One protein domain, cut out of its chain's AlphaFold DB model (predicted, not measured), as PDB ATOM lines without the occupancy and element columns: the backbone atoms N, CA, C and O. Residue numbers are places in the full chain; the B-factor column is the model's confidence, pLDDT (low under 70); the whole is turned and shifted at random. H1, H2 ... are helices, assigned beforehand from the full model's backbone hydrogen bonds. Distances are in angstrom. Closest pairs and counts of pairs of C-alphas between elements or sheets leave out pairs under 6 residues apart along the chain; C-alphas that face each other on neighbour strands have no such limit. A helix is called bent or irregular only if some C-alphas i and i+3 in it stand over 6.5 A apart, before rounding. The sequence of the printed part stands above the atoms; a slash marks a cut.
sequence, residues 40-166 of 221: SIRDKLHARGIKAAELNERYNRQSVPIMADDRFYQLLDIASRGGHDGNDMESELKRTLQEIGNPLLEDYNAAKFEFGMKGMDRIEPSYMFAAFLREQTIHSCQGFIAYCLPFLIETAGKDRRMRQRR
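What this domain is: This is residues 40 to 166 of the 221 residues of an uncharacterized protein of Pseudogymnoascus sp. VKM F-3557 (UniProt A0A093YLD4). A long helical hairpin makes the rod's length: the bent helix H4 runs out, H5 folds back beside its arm H4b, and H6 goes on past the start of H4a, where residues 161 to 166 stick out. H3 packs on H4a at a slant, H2 packs on H3, and the short H1 sits by the end of H3. The printed part has 127 residues with six named helices, H1 to H6 in chain order, and no named strand: all helix. It is loose, with a radius of gyration of the C-alphas of 17.9 A and spans of 66 by 25 by 22 A.

How they stand to each other: Start at H1, residues 40 to 47, which touches residues 77 to 80 of H3, residues 69 to 81, at a steep tilt of 55 degrees; the closest C-alphas are those of Ile 41 and Asp 77, 6.0 A apart. H2, residues 52 to 61, forms a hairpin with H3; look at the C-alphas of Asn 56 and Phe 72, their closest, 7.4 A apart. By its hydrogen bonds H4, residues 86 to 118, was assigned as one helix, but it is bent: C-alphas 100 and 103 are 6.5 A apart, and its arms H4a, residues 86 to 100, and H4b, residues 103 to 118, stand at a shallow tilt of 34.6 degrees, only just short of steep. H3 and H4a form a hairpin at 35.0 degrees, shallow but only just; H4a touches H3 with residues 89 to 93 alone, closest at the C-alphas of Ala 79 and Met 89, 5.8 A. H5, residues 125 to 147, forms a hairpin with H4b at a steep tilt of 40 degrees, closest at the C-alphas of Tyr 108 and Ala 131, 5.6 A. Residues 149 to 157 of H6, residues 149 to 166, touch residues 86 to 90 of H4a, opposite ways at 28 degrees, a shallow tilt; the C-alphas of Gly 86 and Ile 153 come closest, 5.0 A. H5 and H6 meet only through their link. Every O i to N i+4 pair is within hydrogen-bond range in H2, H3, H4a, H4b, H5 and H6; in H1 3 of 4 are.

Where its parts are: Find C-alpha 40 at (55.276, 114.593, -10.304), where H1 begins; it is only just irregular, with C-alphas 40 and 43 6.8 A apart. H4a spans 21.1 A and H4b 22.4 A. H5 starts at C-alpha 125, (29.229, 137.284, 8.577), and spans 32.6 A. H6 spans 26.2 A to C-alpha 166 at (52.482, 89.219, -18.244).

The domain as a whole: The two C-alphas farthest apart are those of Asp 121 and Arg 166, 66.6 A. The printed part has no cut, and no link is long. Mean pLDDT of the printed part is 78.2; look for values under 70 at, among others, residues 82 to 86 and 159 to 166.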
ATOM      1  N   SER A  40      54.841 115.764 -11.077       65.00
ATOM      2  CA  SER A  40      55.276 114.593 -10.304       65.00
ATOM      3  C   SER A  40      54.268 113.436 -10.268       65.00
ATOM      4  O   SER A  40      54.673 112.286 -10.068       65.00
ATOM      5  N   ILE A  41      52.973 113.711 -10.458       66.69
ATOM      6  CA  ILE A  41      51.908 112.692 -10.405       66.69
ATOM      7  C   ILE A  41      51.499 112.206 -11.795       66.69
ATOM      8  O   ILE A  41      51.055 111.063 -11.946       66.69
ATOM      9  N   ARG A  42      51.730 113.039 -12.816       67.25
ATOM     10  CA  ARG A  42      51.311 112.805 -14.198       67.25
ATOM     11  C   ARG A  42      51.846 111.492 -14.758       67.25
ATOM     12  O   ARG A  42      51.084 110.704 -15.313       67.25
ATOM     13  N   ASP A  43      53.126 111.201 -14.540       65.75
ATOM     14  CA  ASP A  43      53.759 109.980 -15.054       65.75
ATOM     15  C   ASP A  43      53.212 108.709 -14.387       65.75
ATOM     16  O   ASP A  43      52.980 107.692 -15.051       65.75
ATOM     17  N   LYS A  44      52.948 108.762 -13.074       70.38
ATOM     18  CA  LYS A  44      52.421 107.622 -12.305       70.38
ATOM     19  C   LYS A  44      50.969 107.324 -12.664       70.38
ATOM     20  O   LYS A  44      50.605 106.158 -12.824       70.38
ATOM     21  N   LEU A  45      50.151 108.365 -12.804       74.88
ATOM     22  CA  LEU A  45      48.741 108.246 -13.167       74.88
ATOM     23  C   LEU A  45      48.581 107.815 -14.627       74.88
ATOM     24  O   LEU A  45      47.829 106.877 -14.907       74.88
ATOM     25  N   HIS A  46      49.372 108.388 -15.540       71.94
ATOM     26  CA  HIS A  46      49.364 108.003 -16.950       71.94
ATOM     27  C   HIS A  46      49.768 106.535 -17.148       71.94
ATOM     28  O   HIS A  46      49.128 105.816 -17.917       71.94
ATOM     29  N   ALA A  47      50.766 106.038 -16.406       69.62
ATOM     30  CA  ALA A  47      51.143 104.622 -16.430       69.62
ATOM     31  C   ALA A  47      50.005 103.677 -15.986       69.62
ATOM     32  O   ALA A  47      49.955 102.528 -16.428       69.62
ATOM     33  N   ARG A  48      49.076 104.162 -15.151       69.69
ATOM     34  CA  ARG A  48      47.862 103.445 -14.720       69.69
ATOM     35  C   ARG A  48      46.656 103.683 -15.648       69.69
ATOM     36  O   ARG A  48      45.585 103.137 -15.401       69.69
ATOM     37  N   GLY A  49      46.818 104.461 -16.724       72.44
ATOM     38  CA  GLY A  49      45.743 104.817 -17.659       72.44
ATOM     39  C   GLY A  49      44.774 105.875 -17.124       72.44
ATOM     40  O   GLY A  49      43.703 106.063 -17.698       72.44
ATOM     41  N   ILE A  50      45.138 106.557 -16.037       79.25
ATOM     42  CA  ILE A  50      44.357 107.638 -15.442       79.25
ATOM     43  C   ILE A  50      44.849 108.956 -16.040       79.25
ATOM     44  O   ILE A  50      46.026 109.298 -15.940       79.25
ATOM     45  N   LYS A  51      43.939 109.708 -16.658       84.62
ATOM     46  CA  LYS A  51      44.195 111.067 -17.141       84.62
ATOM     47  C   LYS A  51      43.668 112.052 -16.103       84.62
ATOM     48  O   LYS A  51      42.473 112.336 -16.088       84.62
ATOM     49  N   ALA A  52      44.539 112.535 -15.220       81.62
ATOM     50  CA  ALA A  52      44.120 113.342 -14.076       81.62
ATOM     51  C   ALA A  52      43.414 114.637 -14.495       81.62
ATOM     52  O   ALA A  52      42.390 114.968 -13.915       81.62
ATOM     53  N   ALA A  53      43.907 115.322 -15.533       81.19
ATOM     54  CA  ALA A  53      43.264 116.522 -16.073       81.19
ATOM     55  C   ALA A  53      41.834 116.262 -16.591       81.19
ATOM     56  O   ALA A  53      40.927 117.022 -16.277       81.19
ATOM     57  N   GLU A  54      41.609 115.159 -17.315       83.88
ATOM     58  CA  GLU A  54      40.272 114.794 -17.815       83.88
ATOM     59  C   GLU A  54      39.329 114.423 -16.659       83.88
ATOM     60  O   GLU A  54      38.147 114.760 -16.670       83.88
ATOM     61  N   LEU A  55      39.851 113.739 -15.636       84.00
ATOM     62  CA  LEU A  55      39.077 113.404 -14.445       84.00
ATOM     63  C   LEU A  55      38.745 114.657 -13.622       84.00
ATOM     64  O   LEU A  55      37.621 114.771 -13.143       84.00
ATOM     65  N   ASN A  56      39.686 115.600 -13.508       84.69
ATOM     66  CA  ASN A  56      39.468 116.880 -12.841       84.69
ATOM     67  C   ASN A  56      38.403 117.705 -13.568       84.69
ATOM     68  O   ASN A  56      37.479 118.214 -12.950       84.69
ATOM     69  N   GLU A  57      38.477 117.785 -14.895       83.06
ATOM     70  CA  GLU A  57      37.475 118.479 -15.699       83.06
ATOM     71  C   GLU A  57      36.073 117.887 -15.488       83.06
ATOM     72  O   GLU A  57      35.123 118.617 -15.206       83.06
ATOM     73  N   ARG A  58      35.939 116.558 -15.536       82.00
ATOM     74  CA  ARG A  58      34.650 115.891 -15.282       82.00
ATOM     75  C   ARG A  58      34.140 116.095 -13.859       82.00
ATOM     76  O   ARG A  58      32.935 116.183 -13.651       82.00
ATOM     77  N   TYR A  59      35.037 116.137 -12.883       82.44
ATOM     78  CA  TYR A  59      34.666 116.257 -11.483       82.44
ATOM     79  C   TYR A  59      34.422 117.723 -11.080       82.44
ATOM     80  O   TYR A  59      33.305 118.080 -10.731       82.44
ATOM     81  N   ASN A  60      35.411 118.603 -11.202       80.19
ATOM     82  CA  ASN A  60      35.335 119.988 -10.734       80.19
ATOM     83  C   ASN A  60      34.645 120.959 -11.703       80.19
ATOM     84  O   ASN A  60      34.075 121.948 -11.248       80.19
ATOM     85  N   ARG A  61      34.685 120.723 -13.025       76.31
ATOM     86  CA  ARG A  61      34.067 121.646 -14.006       76.31
ATOM     87  C   ARG A  61      32.666 121.229 -14.437       76.31
ATOM     88  O   ARG A  61      31.898 122.071 -14.891       76.31
ATOM     89  N   GLN A  62      32.337 119.944 -14.320       74.06
ATOM     90  CA  GLN A  62      31.062 119.392 -14.795       74.06
ATOM     91  C   GLN A  62      30.169 118.858 -13.668       74.06
ATOM     92  O   GLN A  62      29.028 118.482 -13.938       74.06
ATOM     93  N   SER A  63      30.647 118.826 -12.418       66.88
ATOM     94  CA  SER A  63      29.855 118.363 -11.280       66.88
ATOM     95  C   SER A  63      29.943 119.314 -10.084       66.88
ATOM     96  O   SER A  63      30.907 120.055  -9.910       66.88
ATOM     97  N   VAL A  64      28.889 119.306  -9.272       67.44
ATOM     98  CA  VAL A  64      28.832 119.956  -7.961       67.44
ATOM     99  C   VAL A  64      28.684 118.823  -6.956       67.44
ATOM    100  O   VAL A  64      27.841 117.948  -7.184       67.44
ATOM    101  N   PRO A  65      29.451 118.792  -5.857       73.94
ATOM    102  CA  PRO A  65      30.302 119.845  -5.276       73.94
ATOM    103  C   PRO A  65      31.710 119.964  -5.881       73.94
ATOM    104  O   PRO A  65      32.351 118.960  -6.180       73.94
ATOM    105  N   ILE A  66      32.196 121.207  -5.983       81.12
ATOM    106  CA  ILE A  66      33.533 121.543  -6.497       81.12
ATOM    107  C   ILE A  66      34.562 121.393  -5.372       81.12
ATOM    108  O   ILE A  66      34.353 121.865  -4.254       81.12
ATOM    109  N   MET A  67      35.692 120.765  -5.673       85.25
ATOM    110  CA  MET A  67      36.856 120.679  -4.798       85.25
ATOM    111  C   MET A  67      37.948 121.630  -5.283       85.25
ATOM    112  O   MET A  67      38.148 121.790  -6.481       85.25
ATOM    113  N   ALA A  68      38.717 122.220  -4.369       82.56
ATOM    114  CA  ALA A  68      39.939 122.918  -4.762       82.56
ATOM    115  C   ALA A  68      40.890 121.952  -5.492       82.56
ATOM    116  O   ALA A  68      41.152 120.853  -4.995       82.56
ATOM    117  N   ASP A  69      41.419 122.366  -6.642       82.31
ATOM    118  CA  ASP A  69      42.250 121.516  -7.502       82.31
ATOM    119  C   ASP A  69      43.464 120.933  -6.765       82.31
ATOM    120  O   ASP A  69      43.753 119.745  -6.902       82.31
ATOM    121  N   ASP A  70      44.113 121.710  -5.895       82.50
ATOM    122  CA  ASP A  70      45.235 121.231  -5.076       82.50
ATOM    123  C   ASP A  70      44.848 120.021  -4.213       82.50
ATOM    124  O   ASP A  70      45.591 119.041  -4.122       82.50
ATOM    125  N   ARG A  71      43.651 120.054  -3.613       82.19
ATOM    126  CA  ARG A  71      43.130 118.936  -2.817       82.19
ATOM    127  C   ARG A  71      42.758 117.754  -3.699       82.19
ATOM    128  O   ARG A  71      43.049 116.616  -3.339       82.19
ATOM    129  N   PHE A  72      42.152 118.014  -4.853       87.56
ATOM    130  CA  PHE A  72      41.815 116.970  -5.814       87.56
ATOM    131  C   PHE A  72      43.070 116.204  -6.256       87.56
ATOM    132  O   PHE A  72      43.117 114.972  -6.179       87.56
ATOM    133  N   TYR A  73      44.133 116.920  -6.629       85.00
ATOM    134  CA  TYR A  73      45.404 116.315  -7.019       85.00
ATOM    135  C   TYR A  73      46.124 115.632  -5.854       85.00
ATOM    136  O   TYR A  73      46.739 114.586  -6.066       85.00
ATOM    137  N   GLN A  74      46.011 116.145  -4.626       84.62
ATOM    138  CA  GLN A  74      46.526 115.463  -3.436       84.62
ATOM    139  C   GLN A  74      45.861 114.091  -3.236       84.62
ATOM    140  O   GLN A  74      46.550 113.099  -2.994       84.62
ATOM    141  N   LEU A  75      44.534 114.007  -3.381       86.44
ATOM    142  CA  LEU A  75      43.807 112.736  -3.289       86.44
ATOM    143  C   LEU A  75      44.183 111.788  -4.432       86.44
ATOM    144  O   LEU A  75      44.370 110.593  -4.208       86.44
ATOM    145  N   LEU A  76      44.362 112.304  -5.651       85.94
ATOM    146  CA  LEU A  76      44.854 111.494  -6.767       85.94
ATOM    147  C   LEU A  76      46.279 110.981  -6.555       85.94
ATOM    148  O   LEU A  76      46.576 109.852  -6.945       85.94
ATOM    149  N   ASP A  77      47.159 111.759  -5.930       83.50
ATOM    150  CA  ASP A  77      48.510 111.312  -5.596       83.50
ATOM    151  C   ASP A  77      48.469 110.144  -4.604       83.50
ATOM    152  O   ASP A  77      49.114 109.122  -4.838       83.50
ATOM    153  N   ILE A  78      47.640 110.238  -3.559       79.88
ATOM    154  CA  ILE A  78      47.401 109.141  -2.608       79.88
ATOM    155  C   ILE A  78      46.874 107.909  -3.350       79.88
ATOM    156  O   ILE A  78      47.434 106.824  -3.211       79.88
ATOM    157  N   ALA A  79      45.893 108.080  -4.240       78.62
ATOM    158  CA  ALA A  79      45.390 106.991  -5.078       78.62
ATOM    159  C   ALA A  79      46.486 106.368  -5.972       78.62
ATOM    160  O   ALA A  79      46.520 105.159  -6.210       78.62
ATOM    161  N   SER A  80      47.417 107.187  -6.468       75.75
ATOM    162  CA  SER A  80      48.540 106.744  -7.301       75.75
ATOM    163  C   SER A  80      49.612 105.980  -6.513       75.75
ATOM    164  O   SER A  80      50.330 105.152  -7.091       75.75
ATOM    165  N   ARG A  81      49.730 106.259  -5.210       72.38
ATOM    166  CA  ARG A  81      50.674 105.637  -4.269       72.38
ATOM    167  C   ARG A  81      50.102 104.376  -3.633       72.38
ATOM    168  O   ARG A  81      50.870 103.438  -3.420       72.38
ATOM    169  N   GLY A  82      48.785 104.342  -3.420       63.12
ATOM    170  CA  GLY A  82      48.041 103.169  -2.984       63.12
ATOM    171  C   GLY A  82      48.443 101.952  -3.815       63.12
ATOM    172  O   GLY A  82      48.586 102.029  -5.050       63.12
ATOM    173  N   GLY A  83      48.726 100.856  -3.111       58.12
ATOM    174  CA  GLY A  83      49.255  99.623  -3.681       58.12
ATOM    175  C   GLY A  83      48.402  99.070  -4.826       58.12
ATOM    176  O   GLY A  83      47.312  99.543  -5.134       58.12
ATOM    177  N   HIS A  84      48.889  98.018  -5.485       59.00
ATOM    178  CA  HIS A  84      48.137  97.337  -6.551       59.00
ATOM    179  C   HIS A  84      46.849  96.646  -6.069       59.00
ATOM    180  O   HIS A  84      46.141  96.047  -6.887       59.00
ATOM    181  N   ASP A  85      46.571  96.690  -4.766       68.25
ATOM    182  CA  ASP A  85      45.320  96.237  -4.192       68.25
ATOM    183  C   ASP A  85      44.335  97.407  -4.103       68.25
ATOM    184  O   ASP A  85      44.577  98.403  -3.421       68.25
ATOM    185  N   GLY A  86      43.213  97.289  -4.817       68.12
ATOM    186  CA  GLY A  86      42.158  98.302  -4.799       68.12
ATOM    187  C   GLY A  86      41.602  98.533  -3.392       68.12
ATOM    188  O   GLY A  86      41.187  99.648  -3.092       68.12
ATOM    189  N   ASN A  87      41.681  97.519  -2.522       73.38
ATOM    190  CA  ASN A  87      41.249  97.603  -1.129       73.38
ATOM    191  C   ASN A  87      42.166  98.492  -0.274       73.38
ATOM    192  O   ASN A  87      41.670  99.242   0.568       73.38
ATOM    193  N   ASP A  88      43.483  98.446  -0.500       77.31
ATOM    194  CA  ASP A  88      44.448  99.278   0.235       77.31
ATOM    195  C   ASP A  88      44.263 100.749  -0.140       77.31
ATOM    196  O   ASP A  88      44.168 101.616   0.725       77.31
ATOM    197  N   MET A  89      44.125 101.016  -1.442       80.12
ATOM    198  CA  MET A  89      43.870 102.357  -1.964       80.12
ATOM    199  C   MET A  89      42.531 102.921  -1.469       80.12
ATOM    200  O   MET A  89      42.463 104.081  -1.069       80.12
ATOM    201  N   GLU A  90      41.466 102.115  -1.485       82.56
ATOM    202  CA  GLU A  90      40.160 102.513  -0.958       82.56
ATOM    203  C   GLU A  90      40.232 102.858   0.529       82.56
ATOM    204  O   GLU A  90      39.694 103.883   0.951       82.56
ATOM    205  N   SER A  91      40.916 102.026   1.313       83.50
ATOM    206  CA  SER A  91      41.068 102.226   2.754       83.50
ATOM    207  C   SER A  91      41.870 103.489   3.063       83.50
ATOM    208  O   SER A  91      41.463 104.273   3.917       83.50
ATOM    209  N   GLU A  92      42.972 103.722   2.345       83.31
ATOM    210  CA  GLU A  92      43.818 104.907   2.517       83.31
ATOM    211  C   GLU A  92      43.073 106.192   2.131       83.31
ATOM    212  O   GLU A  92      43.029 107.133   2.921       83.31
ATOM    213  N   LEU A  93      42.388 106.204   0.981       83.31
ATOM    214  CA  LEU A  93      41.583 107.349   0.548       83.31
ATOM    215  C   LEU A  93      40.435 107.643   1.511       83.31
ATOM    216  O   LEU A  93      40.229 108.798   1.882       83.31
ATOM    217  N   LYS A  94      39.695 106.618   1.950       84.00
ATOM    218  CA  LYS A  94      38.619 106.792   2.935       84.00
ATOM    219  C   LYS A  94      39.158 107.335   4.253       84.00
ATOM    220  O   LYS A  94      38.552 108.249   4.806       84.00
ATOM    221  N   ARG A  95      40.297 106.821   4.726       87.50
ATOM    222  CA  ARG A  95      40.942 107.296   5.953       87.50
ATOM    223  C   ARG A  95      41.342 108.766   5.834       87.50
ATOM    224  O   ARG A  95      40.952 109.553   6.687       87.50
ATOM    225  N   THR A  96      42.035 109.159   4.766       84.88
ATOM    226  CA  THR A  96      42.421 110.564   4.547       84.88
ATOM    227  C   THR A  96      41.202 111.479   4.454       84.88
ATOM    228  O   THR A  96      41.193 112.567   5.021       84.88
ATOM    229  N   LEU A  97      40.139 111.044   3.779       84.25
ATOM    230  CA  LEU A  97      38.919 111.840   3.661       84.25
ATOM    231  C   LEU A  97      38.173 111.974   4.991       84.25
ATOM    232  O   LEU A  97      37.590 113.024   5.240       84.25
ATOM    233  N   GLN A  98      38.224 110.964   5.860       85.06
ATOM    234  CA  GLN A  98      37.712 111.060   7.229       85.06
ATOM    235  C   GLN A  98      38.579 111.978   8.100       85.06
ATOM    236  O   GLN A  98      38.033 112.797   8.832       85.06
ATOM    237  N   GLU A  99      39.908 111.897   7.990       86.31
ATOM    238  CA  GLU A  99      40.841 112.798   8.688       86.31
ATOM    239  C   GLU A  99      40.603 114.269   8.302       86.31
ATOM    240  O   GLU A  99      40.680 115.149   9.153       86.31
ATOM    241  N   ILE A 100      40.257 114.537   7.038       82.25
ATOM    242  CA  ILE A 100      39.896 115.881   6.563       82.25
ATOM    243  C   ILE A 100      38.466 116.252   6.981       82.25
ATOM    244  O   ILE A 100      38.221 117.373   7.419       82.25
ATOM    245  N   GLY A 101      37.511 115.341   6.804       80.50
ATOM    246  CA  GLY A 101      36.082 115.617   6.935       80.50
ATOM    247  C   GLY A 101      35.588 115.701   8.376       80.50
ATOM    248  O   GLY A 101      34.751 116.552   8.663       80.50
ATOM    249  N   ASN A 102      36.097 114.867   9.285       85.06
ATOM    250  CA  ASN A 102      35.593 114.793  10.660       85.06
ATOM    251  C   ASN A 102      35.801 116.103  11.438       85.06
ATOM    252  O   ASN A 102      34.814 116.603  11.976       85.06
ATOM    253  N   PRO A 103      36.998 116.733  11.437       85.44
ATOM    254  CA  PRO A 103      37.182 118.012  12.122       85.44
ATOM    255  C   PRO A 103      36.305 119.118  11.523       85.44
ATOM    256  O   PRO A 103      35.720 119.917  12.247       85.44
ATOM    257  N   LEU A 104      36.156 119.138  10.192       83.19
ATOM    258  CA  LEU A 104      35.297 120.111   9.510       83.19
ATOM    259  C   LEU A 104      33.823 119.924   9.879       83.19
ATOM    260  O   LEU A 104      33.100 120.910  10.005       83.19
ATOM    261  N   LEU A 105      33.381 118.675  10.039       84.56
ATOM    262  CA  LEU A 105      32.016 118.334  10.422       84.56
ATOM    263  C   LEU A 105      31.736 118.696  11.883       84.56
ATOM    264  O   LEU A 105      30.668 119.231  12.177       84.56
ATOM    265  N   GLU A 106      32.677 118.430  12.786       86.38
ATOM    266  CA  GLU A 106      32.593 118.837  14.192       86.38
ATOM    267  C   GLU A 106      32.507 120.361  14.319       86.38
ATOM    268  O   GLU A 106      31.558 120.869  14.919       86.38
ATOM    269  N   ASP A 107      33.419 121.084  13.663       82.44
ATOM    270  CA  ASP A 107      33.416 122.548  13.600       82.44
ATOM    271  C   ASP A 107      32.101 123.095  13.033       82.44
ATOM    272  O   ASP A 107      31.528 124.048  13.563       82.44
ATOM    273  N   TYR A 108      31.616 122.509  11.935       82.31
ATOM    274  CA  TYR A 108      30.374 122.933  11.296       82.31
ATOM    275  C   TYR A 108      29.164 122.705  12.208       82.31
ATOM    276  O   TYR A 108      28.315 123.585  12.339       82.31
ATOM    277  N   ASN A 109      29.090 121.553  12.875       83.94
ATOM    278  CA  ASN A 109      28.002 121.249  13.801       83.94
ATOM    279  C   ASN A 109      28.033 122.158  15.034       83.94
ATOM    280  O   ASN A 109      26.977 122.627  15.465       83.94
ATOM    281  N   ALA A 110      29.222 122.451  15.569       83.19
ATOM    282  CA  ALA A 110      29.396 123.407  16.659       83.19
ATOM    283  C   ALA A 110      28.928 124.809  16.243       83.19
ATOM    284  O   ALA A 110      28.128 125.431  16.946       83.19
ATOM    285  N   ALA A 111      29.332 125.256  15.050       77.94
ATOM    286  CA  ALA A 111      28.881 126.518  14.483       77.94
ATOM    287  C   ALA A 111      27.356 126.547  14.320       77.94
ATOM    288  O   ALA A 111      26.701 127.478  14.782       77.94
ATOM    289  N   LYS A 112      26.763 125.502  13.734       79.25
ATOM    290  CA  LYS A 112      25.311 125.368  13.535       79.25
ATOM    291  C   LYS A 112      24.525 125.425  14.846       79.25
ATOM    292  O   LYS A 112      23.462 126.046  14.896       79.25
ATOM    293  N   PHE A 113      25.037 124.803  15.903       80.56
ATOM    294  CA  PHE A 113      24.427 124.874  17.228       80.56
ATOM    295  C   PHE A 113      24.455 126.303  17.785       80.56
ATOM    296  O   PHE A 113      23.448 126.801  18.288       80.56
ATOM    297  N   GLU A 114      25.580 127.000  17.631       76.06
ATOM    298  CA  GLU A 114      25.725 128.399  18.031       76.06
ATOM    299  C   GLU A 114      24.780 129.331  17.251       76.06
ATOM    300  O   GLU A 114      24.156 130.208  17.858       76.06
ATOM    301  N   PHE A 115      24.586 129.081  15.947       75.94
ATOM    302  CA  PHE A 115      23.566 129.741  15.119       75.94
ATOM    303  C   PHE A 115      22.159 129.592  15.695       75.94
ATOM    304  O   PHE A 115      21.446 130.586  15.845       75.94
ATOM    305  N   GLY A 116      21.778 128.367  16.061       78.19
ATOM    306  CA  GLY A 116      20.475 128.091  16.666       78.19
ATOM    307  C   GLY A 116      20.269 128.791  18.012       78.19
ATOM    308  O   GLY A 116      19.157 129.209  18.316       78.19
ATOM    309  N   MET A 117      21.335 128.959  18.801       77.69
ATOM    310  CA  MET A 117      21.268 129.548  20.143       77.69
ATOM    311  C   MET A 117      21.294 131.081  20.158       77.69
ATOM    312  O   MET A 117      20.594 131.694  20.963       77.69
ATOM    313  N   LYS A 118      22.118 131.721  19.318       74.75
ATOM    314  CA  LYS A 118      22.294 133.187  19.321       74.75
ATOM    315  C   LYS A 118      21.336 133.921  18.374       74.75
ATOM    316  O   LYS A 118      21.141 135.124  18.552       74.75
ATOM    317  N   GLY A 119      20.729 133.206  17.421       66.62
ATOM    318  CA  GLY A 119      19.955 133.787  16.322       66.62
ATOM    319  C   GLY A 119      20.861 134.393  15.243       66.62
ATOM    320  O   GLY A 119      21.969 134.845  15.538       66.62
ATOM    321  N   MET A 120      20.406 134.402  13.983       65.94
ATOM    322  CA  MET A 120      21.232 134.846  12.844       65.94
ATOM    323  C   MET A 120      21.721 136.296  12.971       65.94
ATOM    324  O   MET A 120      22.844 136.589  12.576       65.94
ATOM    325  N   ASP A 121      20.928 137.181  13.579       68.75
ATOM    326  CA  ASP A 121      21.211 138.625  13.629       68.75
ATOM    327  C   ASP A 121      22.414 139.000  14.510       68.75
ATOM    328  O   ASP A 121      22.896 140.131  14.461       68.75
ATOM    329  N   ARG A 122      22.897 138.074  15.351       71.31
ATOM    330  CA  ARG A 122      23.990 138.318  16.310       71.31
ATOM    331  C   ARG A 122      25.312 137.673  15.916       71.31
ATOM    332  O   ARG A 122      26.250 137.695  16.714       71.31
ATOM    333  N   ILE A 123      25.384 137.063  14.737       72.38
ATOM    334  CA  ILE A 123      26.553 136.289  14.327       72.38
ATOM    335  C   ILE A 123      27.301 137.022  13.233       72.38
ATOM    336  O   ILE A 123      26.713 137.530  12.280       72.38
ATOM    337  N   GLU A 124      28.621 137.078  13.385       76.62
ATOM    338  CA  GLU A 124      29.462 137.739  12.405       76.62
ATOM    339  C   GLU A 124      29.366 137.049  11.031       76.62
ATOM    340  O   GLU A 124      29.472 135.820  10.937       76.62
ATOM    341  N   PRO A 125      29.240 137.821   9.937       77.44
ATOM    342  CA  PRO A 125      29.229 137.284   8.577       77.44
ATOM    343  C   PRO A 125      30.460 136.436   8.225       77.44
ATOM    344  O   PRO A 125      30.355 135.480   7.457       77.44
ATOM    345  N   SER A 126      31.614 136.746   8.820       77.62
ATOM    346  CA  SER A 126      32.862 135.978   8.700       77.62
ATOM    347  C   SER A 126      32.676 134.514   9.122       77.62
ATOM    348  O   SER A 126      33.159 133.595   8.458       77.62
ATOM    349  N   TYR A 127      31.916 134.289  10.193       75.00
ATOM    350  CA  TYR A 127      31.651 132.971  10.751       75.00
ATOM    351  C   TYR A 127      30.672 132.169   9.888       75.00
ATOM    352  O   TYR A 127      30.892 130.982   9.647       75.00
ATOM    353  N   MET A 128      29.639 132.826   9.345       74.31
ATOM    354  CA  MET A 128      28.732 132.219   8.358       74.31
ATOM    355  C   MET A 128      29.481 131.763   7.109       74.31
ATOM    356  O   MET A 128      29.299 130.635   6.647       74.31
ATOM    357  N   PHE A 129      30.363 132.616   6.591       78.31
ATOM    358  CA  PHE A 129      31.180 132.295   5.429       78.31
ATOM    359  C   PHE A 129      32.103 131.098   5.696       78.31
ATOM    360  O   PHE A 129      32.179 130.177   4.884       78.31
ATOM    361  N   ALA A 130      32.745 131.052   6.868       78.75
ATOM    362  CA  ALA A 130      33.578 129.920   7.261       78.75
ATOM    363  C   ALA A 130      32.775 128.611   7.376       78.75
ATOM    364  O   ALA A 130      33.236 127.572   6.907       78.75
ATOM    365  N   ALA A 131      31.577 128.635   7.968       78.25
ATOM    366  CA  ALA A 131      30.707 127.459   8.054       78.25
ATOM    367  C   ALA A 131      30.287 126.950   6.663       78.25
ATOM    368  O   ALA A 131      30.383 125.751   6.399       78.25
ATOM    369  N   PHE A 132      29.923 127.854   5.751       82.25
ATOM    370  CA  PHE A 132      29.595 127.511   4.365       82.25
ATOM    371  C   PHE A 132      30.778 126.866   3.623       82.25
ATOM    372  O   PHE A 132      30.613 125.842   2.960       82.25
ATOM    373  N   LEU A 133      31.991 127.416   3.762       81.31
ATOM    374  CA  LEU A 133      33.192 126.829   3.156       81.31
ATOM    375  C   LEU A 133      33.486 125.421   3.695       81.31
ATOM    376  O   LEU A 133      33.886 124.537   2.929       81.31
ATOM    377  N   ARG A 134      33.274 125.190   4.998       82.69
ATOM    378  CA  ARG A 134      33.416 123.858   5.608       82.69
ATOM    379  C   ARG A 134      32.402 122.875   5.027       82.69
ATOM    380  O   ARG A 134      32.799 121.791   4.611       82.69
ATOM    381  N   GLU A 135      31.133 123.268   4.932       83.06
ATOM    382  CA  GLU A 135      30.061 122.453   4.346       83.06
ATOM    383  C   GLU A 135      30.367 122.064   2.891       83.06
ATOM    384  O   GLU A 135      30.351 120.881   2.546       83.06
ATOM    385  N   GLN A 136      30.764 123.033   2.059       84.75
ATOM    386  CA  GLN A 136      31.192 122.781   0.677       84.75
ATOM    387  C   GLN A 136      32.366 121.804   0.606       84.75
ATOM    388  O   GLN A 136      32.372 120.882  -0.209       84.75
ATOM    389  N   THR A 137      33.344 121.955   1.501       83.00
ATOM    390  CA  THR A 137      34.504 121.062   1.553       83.00
ATOM    391  C   THR A 137      34.093 119.630   1.904       83.00
ATOM    392  O   THR A 137      34.537 118.695   1.238       83.00
ATOM    393  N   ILE A 138      33.213 119.436   2.892       83.25
ATOM    394  CA  ILE A 138      32.695 118.111   3.272       83.25
ATOM    395  C   ILE A 138      31.979 117.460   2.089       83.25
ATOM    396  O   ILE A 138      32.252 116.302   1.757       83.25
ATOM    397  N   HIS A 139      31.109 118.209   1.414       86.88
ATOM    398  CA  HIS A 139      30.415 117.714   0.234       86.88
ATOM    399  C   HIS A 139      31.392 117.365  -0.888       86.88
ATOM    400  O   HIS A 139      31.264 116.293  -1.476       86.88
ATOM    401  N   SER A 140      32.409 118.192  -1.144       87.25
ATOM    402  CA  SER A 140      33.456 117.889  -2.128       87.25
ATOM    403  C   SER A 140      34.149 116.555  -1.811       87.25
ATOM    404  O   SER A 140      34.236 115.668  -2.656       87.25
ATOM    405  N   CYS A 141      34.512 116.306  -0.553       83.56
ATOM    406  CA  CYS A 141      35.081 115.023  -0.143       83.56
ATOM    407  C   CYS A 141      34.125 113.844  -0.405       83.56
ATOM    408  O   CYS A 141      34.547 112.813  -0.931       83.56
ATOM    409  N   GLN A 142      32.834 113.993  -0.097       83.06
ATOM    410  CA  GLN A 142      31.818 112.966  -0.364       83.06
ATOM    411  C   GLN A 142      31.627 112.709  -1.866       83.06
ATOM    412  O   GLN A 142      31.553 111.556  -2.294       83.06
ATOM    413  N   GLY A 143      31.598 113.771  -2.674       84.94
ATOM    414  CA  GLY A 143      31.494 113.681  -4.127       84.94
ATOM    415  C   GLY A 143      32.685 112.940  -4.732       84.94
ATOM    416  O   GLY A 143      32.501 112.068  -5.580       84.94
ATOM    417  N   PHE A 144      33.904 113.205  -4.261       86.94
ATOM    418  CA  PHE A 144      35.090 112.488  -4.730       86.94
ATOM    419  C   PHE A 144      34.977 110.974  -4.482       86.94
ATOM    420  O   PHE A 144      35.284 110.174  -5.369       86.94
ATOM    421  N   ILE A 145      34.475 110.563  -3.311       83.12
ATOM    422  CA  ILE A 145      34.221 109.146  -2.995       83.12
ATOM    423  C   ILE A 145      33.166 108.559  -3.929       83.12
ATOM    424  O   ILE A 145      33.329 107.442  -4.407       83.12
ATOM    425  N   ALA A 146      32.081 109.281  -4.190       83.69
ATOM    426  CA  ALA A 146      30.996 108.760  -5.010       83.69
ATOM    427  C   ALA A 146      31.401 108.599  -6.485       83.69
ATOM    428  O   ALA A 146      31.068 107.595  -7.111       83.69
ATOM    429  N   TYR A 147      32.132 109.575  -7.033       84.69
ATOM    430  CA  TYR A 147      32.360 109.676  -8.476       84.69
ATOM    431  C   TYR A 147      33.761 109.248  -8.917       84.69
ATOM    432  O   TYR A 147      33.904 108.602  -9.955       84.69
ATOM    433  N   CYS A 148      34.800 109.572  -8.145       86.12
ATOM    434  CA  CYS A 148      36.183 109.301  -8.543       86.12
ATOM    435  C   CYS A 148      36.674 107.947  -8.025       86.12
ATOM    436  O   CYS A 148      37.294 107.190  -8.773       86.12
ATOM    437  N   LEU A 149      36.376 107.604  -6.769       84.50
ATOM    438  CA  LEU A 149      36.905 106.391  -6.138       84.50
ATOM    439  C   LEU A 149      36.573 105.085  -6.897       84.50
ATOM    440  O   LEU A 149      37.499 104.298  -7.106       84.50
ATOM    441  N   PRO A 150      35.338 104.839  -7.388       84.81
ATOM    442  CA  PRO A 150      35.035 103.608  -8.122       84.81
ATOM    443  C   PRO A 150      35.864 103.467  -9.403       84.81
ATOM    444  O   PRO A 150      36.387 102.392  -9.698       84.81
ATOM    445  N   PHE A 151      36.044 104.570 -10.134       86.06
ATOM    446  CA  PHE A 151      36.869 104.614 -11.340       86.06
ATOM    447  C   PHE A 151      38.346 104.332 -11.028       86.06
ATOM    448  O   PHE A 151      39.013 103.574 -11.742       86.06
ATOM    449  N   LEU A 152      38.862 104.897  -9.933       84.12
ATOM    450  CA  LEU A 152      40.231 104.655  -9.476       84.12
ATOM    451  C   LEU A 152      40.440 103.176  -9.100       84.12
ATOM    452  O   LEU A 152      41.436 102.572  -9.501       84.12
ATOM    453  N   ILE A 153      39.486 102.550  -8.402       82.31
ATOM    454  CA  ILE A 153      39.547 101.117  -8.045       82.31
ATOM    455  C   ILE A 153      39.517 100.236  -9.299       82.31
ATOM    456  O   ILE A 153      40.318  99.306  -9.437       82.31
ATOM    457  N   GLU A 154      38.625 100.531 -10.247       81.94
ATOM    458  CA  GLU A 154      38.505  99.759 -11.485       81.94
ATOM    459  C   GLU A 154      39.794  99.822 -12.322       81.94
ATOM    460  O   GLU A 154      40.270  98.802 -12.838       81.94
ATOM    461  N   THR A 155      40.385 101.012 -12.444       79.94
ATOM    462  CA  THR A 155      41.643 101.218 -13.176       79.94
ATOM    463  C   THR A 155      42.816 100.498 -12.506       79.94
ATOM    464  O   THR A 155      43.567  99.799 -13.195       79.94
ATOM    465  N   ALA A 156      42.914 100.534 -11.173       74.62
ATOM    466  CA  ALA A 156      43.901  99.754 -10.421       74.62
ATOM    467  C   ALA A 156      43.745  98.234 -10.648       74.62
ATOM    468  O   ALA A 156      44.722  97.521 -10.913       74.62
ATOM    469  N   GLY A 157      42.506  97.728 -10.635       71.31
ATOM    470  CA  GLY A 157      42.204  96.315 -10.890       71.31
ATOM    471  C   GLY A 157      42.571  95.846 -12.305       71.31
ATOM    472  O   GLY A 157      43.039  94.714 -12.490       71.31
ATOM    473  N   LYS A 158      42.409  96.706 -13.320       73.75
ATOM    474  CA  LYS A 158      42.815  96.422 -14.710       73.75
ATOM    475  C   LYS A 158      44.335  96.287 -14.850       73.75
ATOM    476  O   LYS A 158      44.788  95.333 -15.491       73.75
ATOM    477  N   ASP A 159      45.118  97.168 -14.221       68.75
ATOM    478  CA  ASP A 159      46.590  97.087 -14.239       68.75
ATOM    479  C   ASP A 159      47.078  95.775 -13.596       68.75
ATOM    480  O   ASP A 159      47.876  95.040 -14.186       68.75
ATOM    481  N   ARG A 160      46.498  95.380 -12.452       67.81
ATOM    482  CA  ARG A 160      46.806  94.093 -11.798       67.81
ATOM    483  C   ARG A 160      46.584  92.899 -12.729       67.81
ATOM    484  O   ARG A 160      47.476  92.059 -12.872       67.81
ATOM    485  N   ARG A 161      45.424  92.819 -13.394       67.12
ATOM    486  CA  ARG A 161      45.106  91.723 -14.332       67.12
ATOM    487  C   ARG A 161      46.068  91.693 -15.522       67.12
ATOM    488  O   ARG A 161      46.484  90.613 -15.945       67.12
ATOM    489  N   MET A 162      46.453  92.854 -16.057       66.38
ATOM    490  CA  MET A 162      47.444  92.930 -17.136       66.38
ATOM    491  C   MET A 162      48.830  92.462 -16.689       66.38
ATOM    492  O   MET A 162      49.479  91.702 -17.412       66.38
ATOM    493  N   ARG A 163      49.278  92.854 -15.493       64.56
ATOM    494  CA  ARG A 163      50.567  92.418 -14.939       64.56
ATOM    495  C   ARG A 163      50.589  90.922 -14.646       64.56
ATOM    496  O   ARG A 163      51.535  90.263 -15.062       64.56
ATOM    497  N   GLN A 164      49.531  90.368 -14.053       63.94
ATOM    498  CA  GLN A 164      49.405  88.922 -13.818       63.94
ATOM    499  C   GLN A 164      49.447  88.111 -15.122       63.94
ATOM    500  O   GLN A 164      50.116  87.084 -15.192       63.94
ATOM    501  N   ARG A 165      48.805  88.589 -16.196       65.38
ATOM    502  CA  ARG A 165      48.906  87.954 -17.525       65.38
ATOM    503  C   ARG A 165      50.323  88.011 -18.104       65.38
ATOM    504  O   ARG A 165      50.720  87.106 -18.834       65.38
ATOM    505  N   ARG A 166      51.086  89.066 -17.802       61.75
ATOM    506  CA  ARG A 166      52.482  89.219 -18.244       61.75
ATOM    507  C   ARG A 166      53.449  88.358 -17.425       61.75
ATOM    508  O   ARG A 166      54.380  87.807 -18.006       61.75
TER     509      ARG A 166